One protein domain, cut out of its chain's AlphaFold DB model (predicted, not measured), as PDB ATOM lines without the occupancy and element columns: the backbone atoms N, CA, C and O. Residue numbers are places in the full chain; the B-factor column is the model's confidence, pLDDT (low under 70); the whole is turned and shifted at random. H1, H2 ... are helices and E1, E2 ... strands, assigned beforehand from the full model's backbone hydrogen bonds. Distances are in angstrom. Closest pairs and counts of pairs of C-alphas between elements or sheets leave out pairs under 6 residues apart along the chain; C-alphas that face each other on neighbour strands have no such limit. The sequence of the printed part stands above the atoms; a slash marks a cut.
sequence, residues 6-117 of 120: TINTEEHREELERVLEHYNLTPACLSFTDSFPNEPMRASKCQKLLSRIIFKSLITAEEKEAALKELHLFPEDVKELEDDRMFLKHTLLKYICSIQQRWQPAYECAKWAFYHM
ATOM      1  N   THR A   6     -29.355  -4.796 -16.992       85.38
ATOM      2  CA  THR A   6     -29.545  -5.723 -15.878       85.38
ATOM      3  C   THR A   6     -30.193  -4.976 -14.714       85.38
ATOM      4  O   THR A   6     -29.681  -3.943 -14.286       85.38
ATOM      5  N   ILE A   7     -31.305  -5.496 -14.202       89.19
ATOM      6  CA  ILE A   7     -32.018  -4.872 -13.091       89.19
ATOM      7  C   ILE A   7     -31.277  -5.221 -11.806       89.19
ATOM      8  O   ILE A   7     -31.186  -6.399 -11.447       89.19
ATOM      9  N   ASN A   8     -30.789  -4.202 -11.098       91.19
ATOM     10  CA  ASN A   8     -30.285  -4.354  -9.743       91.19
ATOM     11  C   ASN A   8     -31.435  -4.229  -8.746       91.19
ATOM     12  O   ASN A   8     -31.893  -3.142  -8.406       91.19
ATOM     13  N   THR A   9     -31.927  -5.365  -8.277       90.38
ATOM     14  CA  THR A   9     -33.105  -5.400  -7.404       90.38
ATOM     15  C   THR A   9     -32.823  -4.860  -6.003       90.38
ATOM     16  O   THR A   9     -33.752  -4.422  -5.323       90.38
ATOM     17  N   GLU A  10     -31.557  -4.847  -5.576       91.44
ATOM     18  CA  GLU A  10     -31.170  -4.324  -4.267       91.44
ATOM     19  C   GLU A  10     -31.365  -2.806  -4.181       91.44
ATOM     20  O   GLU A  10     -31.743  -2.303  -3.123       91.44
ATOM     21  N   GLU A  11     -31.219  -2.085  -5.299       92.25
ATOM     22  CA  GLU A  11     -31.505  -0.642  -5.390       92.25
ATOM     23  C   GLU A  11     -32.988  -0.322  -5.139       92.25
ATOM     24  O   GLU A  11     -33.329   0.788  -4.734       92.25
ATOM     25  N   HIS A  12     -33.874  -1.310  -5.304       91.25
ATOM     26  CA  HIS A  12     -35.316  -1.191  -5.078       91.25
ATOM     27  C   HIS A  12     -35.778  -1.813  -3.751       91.25
ATOM     28  O   HIS A  12     -36.982  -1.918  -3.503       91.25
ATOM     29  N   ARG A  13     -34.848  -2.219  -2.872       92.25
ATOM     30  CA  ARG A  13     -35.155  -2.921  -1.616       92.25
ATOM     31  C   ARG A  13     -36.203  -2.204  -0.767       92.25
ATOM     32  O   ARG A  13     -37.144  -2.855  -0.329       92.25
ATOM     33  N   GLU A  14     -36.071  -0.895  -0.553       92.38
ATOM     34  CA  GLU A  14     -37.013  -0.143   0.293       92.38
ATOM     35  C   GLU A  14     -38.455  -0.243  -0.213       92.38
ATOM     36  O   GLU A  14     -39.397  -0.360   0.567       92.38
ATOM     37  N   GLU A  15     -38.647  -0.207  -1.531       90.69
ATOM     38  CA  GLU A  15     -39.971  -0.341  -2.126       90.69
ATOM     39  C   GLU A  15     -40.519  -1.760  -1.971       90.69
ATOM     40  O   GLU A  15     -41.684  -1.939  -1.612       90.69
ATOM     41  N   LEU A  16     -39.675  -2.767  -2.196       93.31
ATOM     42  CA  LEU A  16     -40.043  -4.168  -2.009       93.31
ATOM     43  C   LEU A  16     -40.416  -4.453  -0.547       93.31
ATOM     44  O   LEU A  16     -41.390  -5.152  -0.278       93.31
ATOM     45  N   GLU A  17     -39.709  -3.855   0.408       93.81
ATOM     46  CA  GLU A  17     -40.011  -3.965   1.834       93.81
ATOM     47  C   GLU A  17     -41.346  -3.291   2.197       93.81
ATOM     48  O   GLU A  17     -42.142  -3.896   2.916       93.81
ATOM     49  N   ARG A  18     -41.681  -2.126   1.621       92.75
ATOM     50  CA  ARG A  18     -43.010  -1.495   1.809       92.75
ATOM     51  C   ARG A  18     -44.154  -2.373   1.304       92.75
ATOM     52  O   ARG A  18     -45.212  -2.439   1.930       92.75
ATOM     53  N   VAL A  19     -43.954  -3.063   0.178       93.06
ATOM     54  CA  VAL A  19     -44.937  -4.032  -0.326       93.06
ATOM     55  C   VAL A  19     -45.111  -5.169   0.680       93.06
ATOM     56  O   VAL A  19     -46.240  -5.554   0.953       93.06
ATOM     57  N   LEU A  20     -44.036  -5.686   1.280       91.44
ATOM     58  CA  LEU A  20     -44.139  -6.727   2.312       91.44
ATOM     59  C   LEU A  20     -44.913  -6.260   3.544       91.44
ATOM     60  O   LEU A  20     -45.823  -6.967   3.991       91.44
ATOM     61  N   GLU A  21     -44.604  -5.064   4.044       91.62
ATOM     62  CA  GLU A  21     -45.277  -4.473   5.203       91.62
ATOM     63  C   GLU A  21     -46.791  -4.369   4.985       91.62
ATOM     64  O   GLU A  21     -47.565  -4.733   5.874       91.62
ATOM     65  N   HIS A  22     -47.224  -3.981   3.778       92.12
ATOM     66  CA  HIS A  22     -48.642  -3.926   3.408       92.12
ATOM     67  C   HIS A  22     -49.369  -5.269   3.617       92.12
ATOM     68  O   HIS A  22     -50.538  -5.293   4.001       92.12
ATOM     69  N   TYR A  23     -48.687  -6.398   3.402       89.44
ATOM     70  CA  TYR A  23     -49.255  -7.741   3.564       89.44
ATOM     71  C   TYR A  23     -48.983  -8.372   4.934       89.44
ATOM     72  O   TYR A  23     -49.178  -9.579   5.094       89.44
ATOM     73  N   ASN A  24     -48.575  -7.579   5.931       88.06
ATOM     74  CA  ASN A  24     -48.177  -8.050   7.262       88.06
ATOM     75  C   ASN A  24     -47.017  -9.062   7.222       88.06
ATOM     76  O   ASN A  24     -46.907  -9.938   8.081       88.06
ATOM     77  N   LEU A  25     -46.150  -8.945   6.215       87.75
ATOM     78  CA  LEU A  25     -44.873  -9.641   6.155       87.75
ATOM     79  C   LEU A  25     -43.797  -8.652   6.594       87.75
ATOM     80  O   LEU A  25     -43.724  -7.534   6.097       87.75
ATOM     81  N   THR A  26     -42.960  -9.039   7.548       88.12
ATOM     82  CA  THR A  26     -41.880  -8.151   7.992       88.12
ATOM     83  C   THR A  26     -40.838  -7.988   6.879       88.12
ATOM     84  O   THR A  26     -40.607  -8.942   6.137       88.12
ATOM     85  N   PRO A  27     -40.128  -6.850   6.781       87.19
ATOM     86  CA  PRO A  27     -39.011  -6.685   5.839       87.19
ATOM     87  C   PRO A  27     -37.949  -7.789   5.935       87.19
ATOM     88  O   PRO A  27     -37.369  -8.208   4.936       87.19
ATOM     89  N   ALA A  28     -37.761  -8.361   7.132       87.81
ATOM     90  CA  ALA A  28     -36.884  -9.513   7.365       87.81
ATOM     91  C   ALA A  28     -37.265 -10.762   6.540       87.81
ATOM     92  O   ALA A  28     -36.436 -11.663   6.347       87.81
ATOM     93  N   CYS A  29     -38.502 -10.800   6.035       88.19
ATOM     94  CA  CYS A  29     -38.979 -11.812   5.115       88.19
ATOM     95  C   CYS A  29     -38.335 -11.708   3.732       88.19
ATOM     96  O   CYS A  29     -38.423 -12.677   3.000       88.19
ATOM     97  N   LEU A  30     -37.681 -10.622   3.322       90.25
ATOM     98  CA  LEU A  30     -37.011 -10.585   2.017       90.25
ATOM     99  C   LEU A  30     -35.581 -11.134   2.102       90.25
ATOM    100  O   LEU A  30     -34.839 -10.844   3.041       90.25
ATOM    101  N   SER A  31     -35.178 -11.922   1.107       89.81
ATOM    102  CA  SER A  31     -33.803 -12.390   0.924       89.81
ATOM    103  C   SER A  31     -33.408 -12.262  -0.540       89.81
ATOM    104  O   SER A  31     -34.085 -12.819  -1.397       89.81
ATOM    105  N   PHE A  32     -32.295 -11.587  -0.817       89.31
ATOM    106  CA  PHE A  32     -31.720 -11.522  -2.160       89.31
ATOM    107  C   PHE A  32     -30.701 -12.652  -2.354       89.31
ATOM    108  O   PHE A  32     -30.004 -13.024  -1.406       89.31
ATOM    109  N   THR A  33     -30.653 -13.241  -3.547       88.75
ATOM    110  CA  THR A  33     -29.746 -14.335  -3.922       88.75
ATOM    111  C   THR A  33     -29.270 -14.164  -5.363       88.75
ATOM    112  O   THR A  33     -29.984 -13.610  -6.185       88.75
ATOM    113  N   ASP A  34     -28.099 -14.686  -5.726       85.19
ATOM    114  CA  ASP A  34     -27.618 -14.581  -7.120       85.19
ATOM    115  C   ASP A  34     -28.287 -15.600  -8.062       85.19
ATOM    116  O   ASP A  34     -28.318 -15.450  -9.284       85.19
ATOM    117  N   SER A  35     -28.860 -16.666  -7.497       80.31
ATOM    118  CA  SER A  35     -29.577 -17.709  -8.233       80.31
ATOM    119  C   SER A  35     -30.817 -18.178  -7.478       80.31
ATOM    120  O   SER A  35     -30.877 -18.110  -6.246       80.31
ATOM    121  N   PHE A  36     -31.821 -18.646  -8.225       74.56
ATOM    122  CA  PHE A  36     -32.972 -19.319  -7.632       74.56
ATOM    123  C   PHE A  36     -32.606 -20.770  -7.300       74.56
ATOM    124  O   PHE A  36     -31.959 -21.438  -8.114       74.56
ATOM    125  N   PRO A  37     -33.013 -21.290  -6.131       66.06
ATOM    126  CA  PRO A  37     -32.821 -22.697  -5.818       66.06
ATOM    127  C   PRO A  37     -33.602 -23.568  -6.813       66.06
ATOM    128  O   PRO A  37     -34.719 -23.240  -7.202       66.06
ATOM    129  N   ASN A  38     -33.024 -24.699  -7.224       61.09
ATOM    130  CA  ASN A  38     -33.747 -25.699  -8.009       61.09
ATOM    131  C   ASN A  38     -34.851 -26.317  -7.125       61.09
ATOM    132  O   ASN A  38     -34.551 -26.778  -6.022       61.09
ATOM    133  N   GLU A  39     -36.112 -26.321  -7.574       57.59
ATOM    134  CA  GLU A  39     -37.283 -26.699  -6.757       57.59
ATOM    135  C   GLU A  39     -37.930 -28.039  -7.188       57.59
ATOM    136  O   GLU A  39     -39.019 -28.057  -7.769       57.59
ATOM    137  N   PRO A  40     -37.337 -29.205  -6.871       51.47
ATOM    138  CA  PRO A  40     -37.853 -30.509  -7.305       51.47
ATOM    139  C   PRO A  40     -39.131 -30.993  -6.580       51.47
ATOM    140  O   PRO A  40     -39.643 -32.061  -6.902       51.47
ATOM    141  N   MET A  41     -39.677 -30.253  -5.605       49.19
ATOM    142  CA  MET A  41     -40.734 -30.723  -4.681       49.19
ATOM    143  C   MET A  41     -41.901 -29.725  -4.519       49.19
ATOM    144  O   MET A  41     -42.278 -29.354  -3.407       49.19
ATOM    145  N   ARG A  42     -42.553 -29.319  -5.619       51.91
ATOM    146  CA  ARG A  42     -43.779 -28.481  -5.580       51.91
ATOM    147  C   ARG A  42     -44.942 -29.059  -4.747       51.91
ATOM    148  O   ARG A  42     -45.837 -28.307  -4.369       51.91
ATOM    149  N   ALA A  43     -44.931 -30.351  -4.408       47.09
ATOM    150  CA  ALA A  43     -45.910 -30.972  -3.505       47.09
ATOM    151  C   ALA A  43     -45.801 -30.477  -2.037       47.09
ATOM    152  O   ALA A  43     -46.741 -30.619  -1.253       47.09
ATOM    153  N   SER A  44     -44.678 -29.837  -1.683       48.59
ATOM    154  CA  SER A  44     -44.276 -29.425  -0.332       48.59
ATOM    155  C   SER A  44     -44.431 -27.922  -0.056       48.59
ATOM    156  O   SER A  44     -43.727 -27.399   0.804       48.59
ATOM    157  N   LYS A  45     -45.378 -27.206  -0.686       52.69
ATOM    158  CA  LYS A  45     -45.792 -25.827  -0.291       52.69
ATOM    159  C   LYS A  45     -46.316 -25.717   1.168       52.69
ATOM    160  O   LYS A  45     -46.972 -24.752   1.543       52.69
ATOM    161  N   CYS A  46     -46.129 -26.746   1.990       50.44
ATOM    162  CA  CYS A  46     -47.079 -27.161   3.012       50.44
ATOM    163  C   CYS A  46     -46.641 -26.878   4.459       50.44
ATOM    164  O   CYS A  46     -47.471 -27.026   5.349       50.44
ATOM    165  N   GLN A  47     -45.399 -26.451   4.719       46.69
ATOM    166  CA  GLN A  47     -44.931 -26.156   6.092       46.69
ATOM    167  C   GLN A  47     -43.933 -24.991   6.208       46.69
ATOM    168  O   GLN A  47     -43.800 -24.403   7.274       46.69
ATOM    169  N   LYS A  48     -43.233 -24.657   5.124       50.38
ATOM    170  CA  LYS A  48     -42.225 -23.598   4.968       50.38
ATOM    171  C   LYS A  48     -42.381 -23.156   3.508       50.38
ATOM    172  O   LYS A  48     -42.488 -24.022   2.658       50.38
ATOM    173  N   LEU A  49     -42.515 -21.910   3.102       50.66
ATOM    174  CA  LEU A  49     -41.723 -20.735   3.421       50.66
ATOM    175  C   LEU A  49     -42.224 -20.038   4.688       50.66
ATOM    176  O   LEU A  49     -43.100 -19.184   4.640       50.66
ATOM    177  N   LEU A  50     -41.646 -20.418   5.828       55.56
ATOM    178  CA  LEU A  50     -41.860 -19.833   7.153       55.56
ATOM    179  C   LEU A  50     -41.247 -18.414   7.180       55.56
ATOM    180  O   LEU A  50     -40.167 -18.205   7.720       55.56
ATOM    181  N   SER A  51     -41.955 -17.495   6.512       61.53
ATOM    182  CA  SER A  51     -41.731 -16.054   6.345       61.53
ATOM    183  C   SER A  51     -40.437 -15.644   5.629       61.53
ATOM    184  O   SER A  51     -39.731 -14.765   6.113       61.53
ATOM    185  N   ARG A  52     -40.093 -16.253   4.481       77.56
ATOM    186  CA  ARG A  52     -39.029 -15.698   3.623       77.56
ATOM    187  C   ARG A  52     -39.341 -15.799   2.127       77.56
ATOM    188  O   ARG A  52     -39.637 -16.882   1.642       77.56
ATOM    189  N   ILE A  53     -39.283 -14.677   1.419       86.12
ATOM    190  CA  ILE A  53     -39.407 -14.498  -0.028       86.12
ATOM    191  C   ILE A  53     -37.998 -14.312  -0.592       86.12
ATOM    192  O   ILE A  53     -37.220 -13.518  -0.065       86.12
ATOM    193  N   ILE A  54     -37.673 -15.063  -1.643       86.06
ATOM    194  CA  ILE A  54     -36.359 -15.038  -2.290       86.06
ATOM    195  C   ILE A  54     -36.462 -14.260  -3.602       86.06
ATOM    196  O   ILE A  54     -37.316 -14.572  -4.429       86.06
ATOM    197  N   PHE A  55     -35.584 -13.276  -3.782       88.12
ATOM    198  CA  PHE A  55     -35.444 -12.471  -4.993       88.12
ATOM    199  C   PHE A  55     -34.044 -12.586  -5.567       88.12
ATOM    200  O   PHE A  55     -33.079 -12.713  -4.821       88.12
ATOM    201  N   LYS A  56     -33.921 -12.495  -6.888       89.69
ATOM    202  CA  LYS A  56     -32.607 -12.407  -7.514       89.69
ATOM    203  C   LYS A  56     -32.000 -11.028  -7.307       89.69
ATOM    204  O   LYS A  56     -32.687 -10.071  -7.619       89.69
ATOM    205  N   SER A  57     -30.748 -10.936  -6.856       90.81
ATOM    206  CA  SER A  57     -29.993  -9.676  -6.716       90.81
ATOM    207  C   SER A  57     -29.927  -8.926  -8.050       90.81
ATOM    208  O   SER A  57     -30.325  -7.764  -8.138       90.81
ATOM    209  N   LEU A  58     -29.537  -9.639  -9.106       92.25
ATOM    210  CA  LEU A  58     -29.462  -9.153 -10.477       92.25
ATOM    211  C   LEU A  58     -30.369  -9.983 -11.389       92.25
ATOM    212  O   LEU A  58     -30.290 -11.214 -11.399       92.25
ATOM    213  N   ILE A  59     -31.204  -9.305 -12.174       90.38
ATOM    214  CA  ILE A  59     -32.061  -9.934 -13.185       90.38
ATOM    215  C   ILE A  59     -31.592  -9.467 -14.555       90.38
ATOM    216  O   ILE A  59     -31.572  -8.267 -14.835       90.38
ATOM    217  N   THR A  60     -31.199 -10.406 -15.414       90.69
ATOM    218  CA  THR A  60     -30.771 -10.053 -16.772       90.69
ATOM    219  C   THR A  60     -31.971  -9.692 -17.649       90.69
ATOM    220  O   THR A  60     -33.113 -10.072 -17.377       90.69
ATOM    221  N   ALA A  61     -31.713  -8.985 -18.749       87.12
ATOM    222  CA  ALA A  61     -32.739  -8.666 -19.739       87.12
ATOM    223  C   ALA A  61     -33.447  -9.923 -20.275       87.12
ATOM    224  O   ALA A  61     -34.669  -9.960 -20.370       87.12
ATOM    225  N   GLU A  62     -32.682 -10.979 -20.558       88.00
ATOM    226  CA  GLU A  62     -33.202 -12.255 -21.058       88.00
ATOM    227  C   GLU A  62     -34.140 -12.926 -20.046       88.00
ATOM    228  O   GLU A  62     -35.179 -13.471 -20.418       88.00
ATOM    229  N   GLU A  63     -33.803 -12.854 -18.757       88.12
ATOM    230  CA  GLU A  63     -34.637 -13.386 -17.679       88.12
ATOM    231  C   GLU A  63     -35.930 -12.590 -17.520       88.12
ATOM    232  O   GLU A  63     -37.003 -13.186 -17.379       88.12
ATOM    233  N   LYS A  64     -35.849 -11.256 -17.599       87.38
ATOM    234  CA  LYS A  64     -37.031 -10.390 -17.609       87.38
ATOM    235  C   LYS A  64     -37.926 -10.728 -18.798       87.38
ATOM    236  O   LYS A  64     -39.113 -10.974 -18.617       87.38
ATOM    237  N   GLU A  65     -37.371 -10.803 -20.003       87.69
ATOM    238  CA  GLU A  65     -38.124 -11.150 -21.209       87.69
ATOM    239  C   GLU A  65     -38.771 -12.534 -21.118       87.69
ATOM    240  O   GLU A  65     -39.919 -12.703 -21.529       87.69
ATOM    241  N   ALA A  66     -38.064 -13.528 -20.577       85.44
ATOM    242  CA  ALA A  66     -38.617 -14.859 -20.360       85.44
ATOM    243  C   ALA A  66     -39.807 -14.815 -19.389       85.44
ATOM    244  O   ALA A  66     -40.863 -15.375 -19.690       85.44
ATOM    245  N   ALA A  67     -39.681 -14.086 -18.277       82.50
ATOM    246  CA  ALA A  67     -40.764 -13.903 -17.316       82.50
ATOM    247  C   ALA A  67     -41.962 -13.150 -17.921       82.50
ATOM    248  O   ALA A  67     -43.107 -13.552 -17.716       82.50
ATOM    249  N   LEU A  68     -41.724 -12.103 -18.718       84.25
ATOM    250  CA  LEU A  68     -42.780 -11.370 -19.425       84.25
ATOM    251  C   LEU A  68     -43.485 -12.251 -20.466       84.25
ATOM    252  O   LEU A  68     -44.707 -12.192 -20.598       84.25
ATOM    253  N   LYS A  69     -42.748 -13.129 -21.160       83.75
ATOM    254  CA  LYS A  69     -43.332 -14.118 -22.078       83.75
ATOM    255  C   LYS A  69     -44.238 -15.107 -21.351       83.75
ATOM    256  O   LYS A  69     -45.267 -15.475 -21.903       83.75
ATOM    257  N   GLU A  70     -43.945 -15.509 -20.116       78.06
ATOM    258  CA  GLU A  70     -44.879 -16.338 -19.333       78.06
ATOM    259  C   GLU A  70     -46.215 -15.626 -19.058       78.06
ATOM    260  O   GLU A  70     -47.248 -16.280 -18.915       78.06
ATOM    261  N   LEU A  71     -46.214 -14.290 -19.035       76.50
ATOM    262  CA  LEU A  71     -47.388 -13.446 -18.802       76.50
ATOM    263  C   LEU A  71     -48.149 -13.082 -20.087       76.50
ATOM    264  O   LEU A  71     -49.115 -12.328 -20.016       76.50
ATOM    265  N   HIS A  72     -47.784 -13.655 -21.241       73.88
ATOM    266  CA  HIS A  72     -48.420 -13.387 -22.542       73.88
ATOM    267  C   HIS A  72     -49.946 -13.588 -22.568       73.88
ATOM    268  O   HIS A  72     -50.618 -13.056 -23.448       73.88
ATOM    269  N   LEU A  73     -50.502 -14.339 -21.612       71.06
ATOM    270  CA  LEU A  73     -51.946 -14.519 -21.438       71.06
ATOM    271  C   LEU A  73     -52.671 -13.236 -20.970       71.06
ATOM    272  O   LEU A  73     -53.899 -13.197 -21.013       71.06
ATOM    273  N   PHE A  74     -51.938 -12.195 -20.555       76.62
ATOM    274  CA  PHE A  74     -52.459 -10.910 -20.060       76.62
ATOM    275  C   PHE A  74     -51.826  -9.710 -20.799       76.62
ATOM    276  O   PHE A  74     -51.155  -8.879 -20.187       76.62
ATOM    277  N   PRO A  75     -51.998  -9.593 -22.128       71.62
ATOM    278  CA  PRO A  75     -51.215  -8.671 -22.957       71.62
ATOM    279  C   PRO A  75     -51.450  -7.183 -22.655       71.62
ATOM    280  O   PRO A  75     -50.560  -6.368 -22.892       71.62
ATOM    281  N   GLU A  76     -52.626  -6.813 -22.142       74.50
ATOM    282  CA  GLU A  76     -52.940  -5.421 -21.791       74.50
ATOM    283  C   GLU A  76     -52.191  -4.959 -20.535       74.50
ATOM    284  O   GLU A  76     -51.737  -3.819 -20.486       74.50
ATOM    285  N   ASP A  77     -51.986  -5.860 -19.568       75.31
ATOM    286  CA  ASP A  77     -51.314  -5.556 -18.302       75.31
ATOM    287  C   ASP A  77     -49.779  -5.693 -18.405       75.31
ATOM    288  O   ASP A  77     -49.039  -5.045 -17.668       75.31
ATOM    289  N   VAL A  78     -49.271  -6.493 -19.356       78.81
ATOM    290  CA  VAL A  78     -47.823  -6.722 -19.553       78.81
ATOM    291  C   VAL A  78     -47.065  -5.451 -19.940       78.81
ATOM    292  O   VAL A  78     -45.901  -5.316 -19.573       78.81
ATOM    293  N   LYS A  79     -47.712  -4.486 -20.611       80.81
ATOM    294  CA  LYS A  79     -47.081  -3.196 -20.946       80.81
ATOM    295  C   LYS A  79     -46.642  -2.419 -19.707       80.81
ATOM    296  O   LYS A  79     -45.621  -1.744 -19.742       80.81
ATOM    297  N   GLU A  80     -47.381  -2.535 -18.601       80.56
ATOM    298  CA  GLU A  80     -47.011  -1.895 -17.335       80.56
ATOM    299  C   GLU A  80     -45.713  -2.485 -16.754       80.56
ATOM    300  O   GLU A  80     -45.045  -1.822 -15.971       80.56
ATOM    301  N   LEU A  81     -45.333  -3.706 -17.151       85.56
ATOM    302  CA  LEU A  81     -44.136  -4.408 -16.674       85.56
ATOM    303  C   LEU A  81     -42.892  -4.171 -17.546       85.56
ATOM    304  O   LEU A  81     -41.831  -4.743 -17.280       85.56
ATOM    305  N   GLU A  82     -42.995  -3.345 -18.591       82.81
ATOM    306  CA  GLU A  82     -41.811  -2.847 -19.299       82.81
ATOM    307  C   GLU A  82     -40.954  -1.974 -18.372       82.81
ATOM    308  O   GLU A  82     -39.728  -2.007 -18.459       82.81
ATOM    309  N   ASP A  83     -41.585  -1.281 -17.425       87.31
ATOM    310  CA  ASP A  83     -40.922  -0.563 -16.342       87.31
ATOM    311  C   ASP A  83     -40.347  -1.547 -15.298       87.31
ATOM    312  O   ASP A  83     -41.044  -2.436 -14.800       87.31
ATOM    313  N   ASP A  84     -39.053  -1.412 -14.983       88.12
ATOM    314  CA  ASP A  84     -38.330  -2.321 -14.076       88.12
ATOM    315  C   ASP A  84     -38.942  -2.345 -12.677       88.12
ATOM    316  O   ASP A  84     -39.107  -3.407 -12.073       88.12
ATOM    317  N   ARG A  85     -39.346  -1.181 -12.177       89.31
ATOM    318  CA  ARG A  85     -39.935  -1.037 -10.850       89.31
ATOM    319  C   ARG A  85     -41.277  -1.769 -10.776       89.31
ATOM    320  O   ARG A  85     -41.525  -2.523  -9.830       89.31
ATOM    321  N   MET A  86     -42.125  -1.603 -11.787       90.12
ATOM    322  CA  MET A  86     -43.410  -2.302 -11.873       90.12
ATOM    323  C   MET A  86     -43.233  -3.814 -12.042       90.12
ATOM    324  O   MET A  86     -43.948  -4.589 -11.402       90.12
ATOM    325  N   PHE A  87     -42.241  -4.244 -12.822       91.12
ATOM    326  CA  PHE A  87     -41.871  -5.653 -12.949       91.12
ATOM    327  C   PHE A  87     -41.455  -6.279 -11.609       91.12
ATOM    328  O   PHE A  87     -41.952  -7.352 -11.244       91.12
ATOM    329  N   LEU A  88     -40.587  -5.613 -10.842       91.62
ATOM    330  CA  LEU A  88     -40.141  -6.107  -9.536       91.62
ATOM    331  C   LEU A  88     -41.299  -6.194  -8.538       91.62
ATOM    332  O   LEU A  88     -41.461  -7.211  -7.857       91.62
ATOM    333  N   LYS A  89     -42.155  -5.168  -8.507       92.75
ATOM    334  CA  LYS A  89     -43.363  -5.150  -7.678       92.75
ATOM    335  C   LYS A  89     -44.320  -6.286  -8.038       92.75
ATOM    336  O   LYS A  89     -44.773  -7.001  -7.145       92.75
ATOM    337  N   HIS A  90     -44.604  -6.498  -9.327       92.75
ATOM    338  CA  HIS A  90     -45.439  -7.611  -9.794       92.75
ATOM    339  C   HIS A  90     -44.874  -8.959  -9.363       92.75
ATOM    340  O   HIS A  90     -45.583  -9.779  -8.779       92.75
ATOM    341  N   THR A  91     -43.580  -9.159  -9.601       90.62
ATOM    342  CA  THR A  91     -42.882 -10.395  -9.249       90.62
ATOM    343  C   THR A  91     -43.023 -10.671  -7.752       90.62
ATOM    344  O   THR A  91     -43.305 -11.801  -7.347       90.62
ATOM    345  N   LEU A  92     -42.911  -9.634  -6.914       91.75
ATOM    346  CA  LEU A  92     -42.992  -9.774  -5.462       91.75
ATOM    347  C   LEU A  92     -44.407 -10.151  -5.037       91.75
ATOM    348  O   LEU A  92     -44.610 -11.100  -4.276       91.75
ATOM    349  N   LEU A  93     -45.396  -9.464  -5.602       92.31
ATOM    350  CA  LEU A  93     -46.808  -9.754  -5.394       92.31
ATOM    351  C   LEU A  93     -47.183 -11.167  -5.858       92.31
ATOM    352  O   LEU A  93     -47.970 -11.829  -5.184       92.31
ATOM    353  N   LYS A  94     -46.594 -11.679  -6.947       89.75
ATOM    354  CA  LYS A  94     -46.790 -13.064  -7.414       89.75
ATOM    355  C   LYS A  94     -46.298 -14.067  -6.371       89.75
ATOM    356  O   LYS A  94     -47.011 -15.035  -6.090       89.75
ATOM    357  N   TYR A  95     -45.134 -13.835  -5.756       87.00
ATOM    358  CA  TYR A  95     -44.648 -14.678  -4.658       87.00
ATOM    359  C   TYR A  95     -45.572 -14.613  -3.440       87.00
ATOM    360  O   TYR A  95     -45.957 -15.665  -2.923       87.00
ATOM    361  N   ILE A  96     -46.010 -13.418  -3.035       88.25
ATOM    362  CA  ILE A  96     -46.966 -13.236  -1.931       88.25
ATOM    363  C   ILE A  96     -48.276 -13.986  -2.216       88.25
ATOM    364  O   ILE A  96     -48.731 -14.770  -1.381       88.25
ATOM    365  N   CYS A  97     -48.840 -13.838  -3.419       87.75
ATOM    366  CA  CYS A  97     -50.042 -14.558  -3.845       87.75
ATOM    367  C   CYS A  97     -49.824 -16.073  -3.810       87.75
ATOM    368  O   CYS A  97     -50.686 -16.804  -3.333       87.75
ATOM    369  N   SER A  98     -48.662 -16.559  -4.251       82.00
ATOM    370  CA  SER A  98     -48.356 -17.993  -4.245       82.00
ATOM    371  C   SER A  98     -48.279 -18.600  -2.837       82.00
ATOM    372  O   SER A  98     -48.571 -19.790  -2.675       82.00
ATOM    373  N   ILE A  99     -47.919 -17.780  -1.839       80.75
ATOM    374  CA  ILE A  99     -47.910 -18.130  -0.414       80.75
ATOM    375  C   ILE A  99     -49.340 -18.110   0.137       80.75
ATOM    376  O   ILE A  99     -49.775 -19.087   0.747       80.75
ATOM    377  N   GLN A 100     -50.087 -17.026  -0.095       81.19
ATOM    378  CA  GLN A 100     -51.452 -16.857   0.421       81.19
ATOM    379  C   GLN A 100     -52.443 -17.853  -0.202       81.19
ATOM    380  O   GLN A 100     -53.350 -18.341   0.469       81.19
ATOM    381  N   GLN A 101     -52.261 -18.184  -1.481       77.81
ATOM    382  CA  GLN A 101     -53.221 -18.919  -2.301       77.81
ATOM    383  C   GLN A 101     -52.644 -20.266  -2.749       77.81
ATOM    384  O   GLN A 101     -52.512 -20.586  -3.930       77.81
ATOM    385  N   ARG A 102     -52.284 -21.068  -1.744       66.50
ATOM    386  CA  ARG A 102     -51.518 -22.326  -1.798       66.50
ATOM    387  C   ARG A 102     -51.806 -23.259  -2.983       66.50
ATOM    388  O   ARG A 102     -50.870 -23.856  -3.519       66.50
ATOM    389  N   TRP A 103     -53.066 -23.391  -3.390       70.25
ATOM    390  CA  TRP A 103     -53.518 -24.353  -4.407       70.25
ATOM    391  C   TRP A 103     -53.554 -23.803  -5.826       70.25
ATOM    392  O   TRP A 103     -53.815 -24.545  -6.768       70.25
ATOM    393  N   GLN A 104     -53.301 -22.509  -5.982       81.00
ATOM    394  CA  GLN A 104     -53.463 -21.853  -7.261       81.00
ATOM    395  C   GLN A 104     -52.212 -22.045  -8.120       81.00
ATOM    396  O   GLN A 104     -51.079 -22.034  -7.607       81.00
ATOM    397  N   PRO A 105     -52.396 -22.269  -9.429       82.19
ATOM    398  CA  PRO A 105     -51.287 -22.383 -10.355       82.19
ATOM    399  C   PRO A 105     -50.560 -21.036 -10.487       82.19
ATOM    400  O   PRO A 105     -51.083 -19.972 -10.153       82.19
ATOM    401  N   ALA A 106     -49.323 -21.082 -10.987       80.00
ATOM    402  CA  ALA A 106     -48.461 -19.901 -11.075       80.00
ATOM    403  C   ALA A 106     -49.065 -18.768 -11.926       80.00
ATOM    404  O   ALA A 106     -48.856 -17.599 -11.603       80.00
ATOM    405  N   TYR A 107     -49.829 -19.106 -12.972       82.94
ATOM    406  CA  TYR A 107     -50.479 -18.120 -13.836       82.94
ATOM    407  C   TYR A 107     -51.636 -17.387 -13.129       82.94
ATOM    408  O   TYR A 107     -51.773 -16.182 -13.305       82.94
ATOM    409  N   GLU A 108     -52.411 -18.060 -12.267       86.25
ATOM    410  CA  GLU A 108     -53.464 -17.411 -11.461       86.25
ATOM    411  C   GLU A 108     -52.858 -16.474 -10.410       86.25
ATOM    412  O   GLU A 108     -53.316 -15.348 -10.226       86.25
ATOM    413  N   CYS A 109     -51.756 -16.885  -9.772       88.00
ATOM    414  CA  CYS A 109     -51.030 -16.014  -8.843       88.00
ATOM    415  C   CYS A 109     -50.480 -14.764  -9.547       88.00
ATOM    416  O   CYS A 109     -50.506 -13.674  -8.980       88.00
ATOM    417  N   ALA A 110     -50.002 -14.907 -10.786       88.06
ATOM    418  CA  ALA A 110     -49.537 -13.783 -11.590       88.06
ATOM    419  C   ALA A 110     -50.678 -12.841 -12.005       88.06
ATOM    420  O   ALA A 110     -50.505 -11.624 -11.998       88.06
ATOM    421  N   LYS A 111     -51.858 -13.389 -12.308       88.31
ATOM    422  CA  LYS A 111     -53.066 -12.604 -12.583       88.31
ATOM    423  C   LYS A 111     -53.493 -11.779 -11.369       88.31
ATOM    424  O   LYS A 111     -53.789 -10.595 -11.492       88.31
ATOM    425  N   TRP A 112     -53.501 -12.379 -10.182       89.31
ATOM    426  CA  TRP A 112     -53.815 -11.641  -8.957       89.31
ATOM    427  C   TRP A 112     -52.766 -10.595  -8.599       89.31
ATOM    428  O   TRP A 112     -53.131  -9.528  -8.111       89.31
ATOM    429  N   ALA A 113     -51.490 -10.842  -8.895       91.19
ATOM    430  CA  ALA A 113     -50.447  -9.840  -8.708       91.19
ATOM    431  C   ALA A 113     -50.754  -8.537  -9.473       91.19
ATOM    432  O   ALA A 113     -50.630  -7.462  -8.890       91.19
ATOM    433  N   PHE A 114     -51.269  -8.613 -10.707       90.12
ATOM    434  CA  PHE A 114     -51.711  -7.426 -11.457       90.12
ATOM    435  C   PHE A 114     -52.840  -6.657 -10.764       90.12
ATOM    436  O   PHE A 114     -52.805  -5.430 -10.677       90.12
ATOM    437  N   TYR A 115     -53.825  -7.363 -10.205       87.69
ATOM    438  CA  TYR A 115     -54.885  -6.720  -9.426       87.69
ATOM    439  C   TYR A 115     -54.331  -5.966  -8.206       87.69
ATOM    440  O   TYR A 115     -54.805  -4.880  -7.866       87.69
ATOM    441  N   HIS A 116     -53.312  -6.527  -7.558       89.06
ATOM    442  CA  HIS A 116     -52.680  -5.926  -6.391       89.06
ATOM    443  C   HIS A 116     -51.752  -4.754  -6.723       89.06
ATOM    444  O   HIS A 116     -51.697  -3.806  -5.942       89.06
ATOM    445  N   MET A 117     -51.092  -4.751  -7.885       88.06
ATOM    446  CA  MET A 117     -50.226  -3.643  -8.315       88.06
ATOM    447  C   MET A 117     -50.927  -2.283  -8.318       88.06
ATOM    448  O   MET A 117     -50.282  -1.275  -8.049       88.06
TER     449      MET A 117
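AT A GLANCE: This is residues 6 to 117 of the 120 residues of an uncharacterized protein of Deltaproteobacteria bacterium (UniProt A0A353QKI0). One long helix, H4, runs through the middle, with H1 and H5 packed on it, a small sheet of E1 and E2 next to H1 and H4, and H2 and H3 side by side near the end where H4 begins. Far from H3, residues 38 to 44 of a long loop stick out. The 112 printed residues hold five named helices and two named strands, in the order H1, E1, E2, H2, H3, H4, H5; the sheet is parallel and the class mostly helix. The whole is compact, with a radius of gyration of the C-alphas of 13.5 A, and spans 35 by 29 by 28 A.

HOW THE PARTS SIT: H1, residues 9 to 22, touches the hub H4, residues 84 to 100, at a steep tilt of 44 degrees; their closest C-alphas, of Leu 16 and Lys 89, are 6.6 A apart. E1, residues 30 to 33, and E2, residues 53 to 56, are parallel neighbours, with N 31 and O 53 within hydrogen-bond range at 2.8 A. H2, residues 61 to 70, and H3, residues 75 to 82, are close but not clearly touching, closest at the C-alphas of Leu 68 and Val 78, 6.9 A. H3 and H4 touch only at the corner, closest at the C-alphas of Leu 81 and Phe 87, 4.5 A. H5, residues 106 to 117, touches H4, closest at the C-alphas of Leu 93 and Ala 113, 4.9 A. Every O i to N i+4 pair is within hydrogen-bond range in H2, H4 and H5, 8 of 10 in H1 and 0 of 4 in H3, where 3 of 5 O i to N i+3 pairs are.

IN THESE COORDINATES: H1 starts at C-alpha 9 (-33.105, -5.400, -7.404); H4 measures 24.4 A; H5 ends at C-alpha 117 (-50.226, -3.643, -8.315).

THE WHOLE: The printed part has no cut. The link E1 to E2 is long, 19 residues. Residues 37 to 51 and 102 have pLDDT under 70.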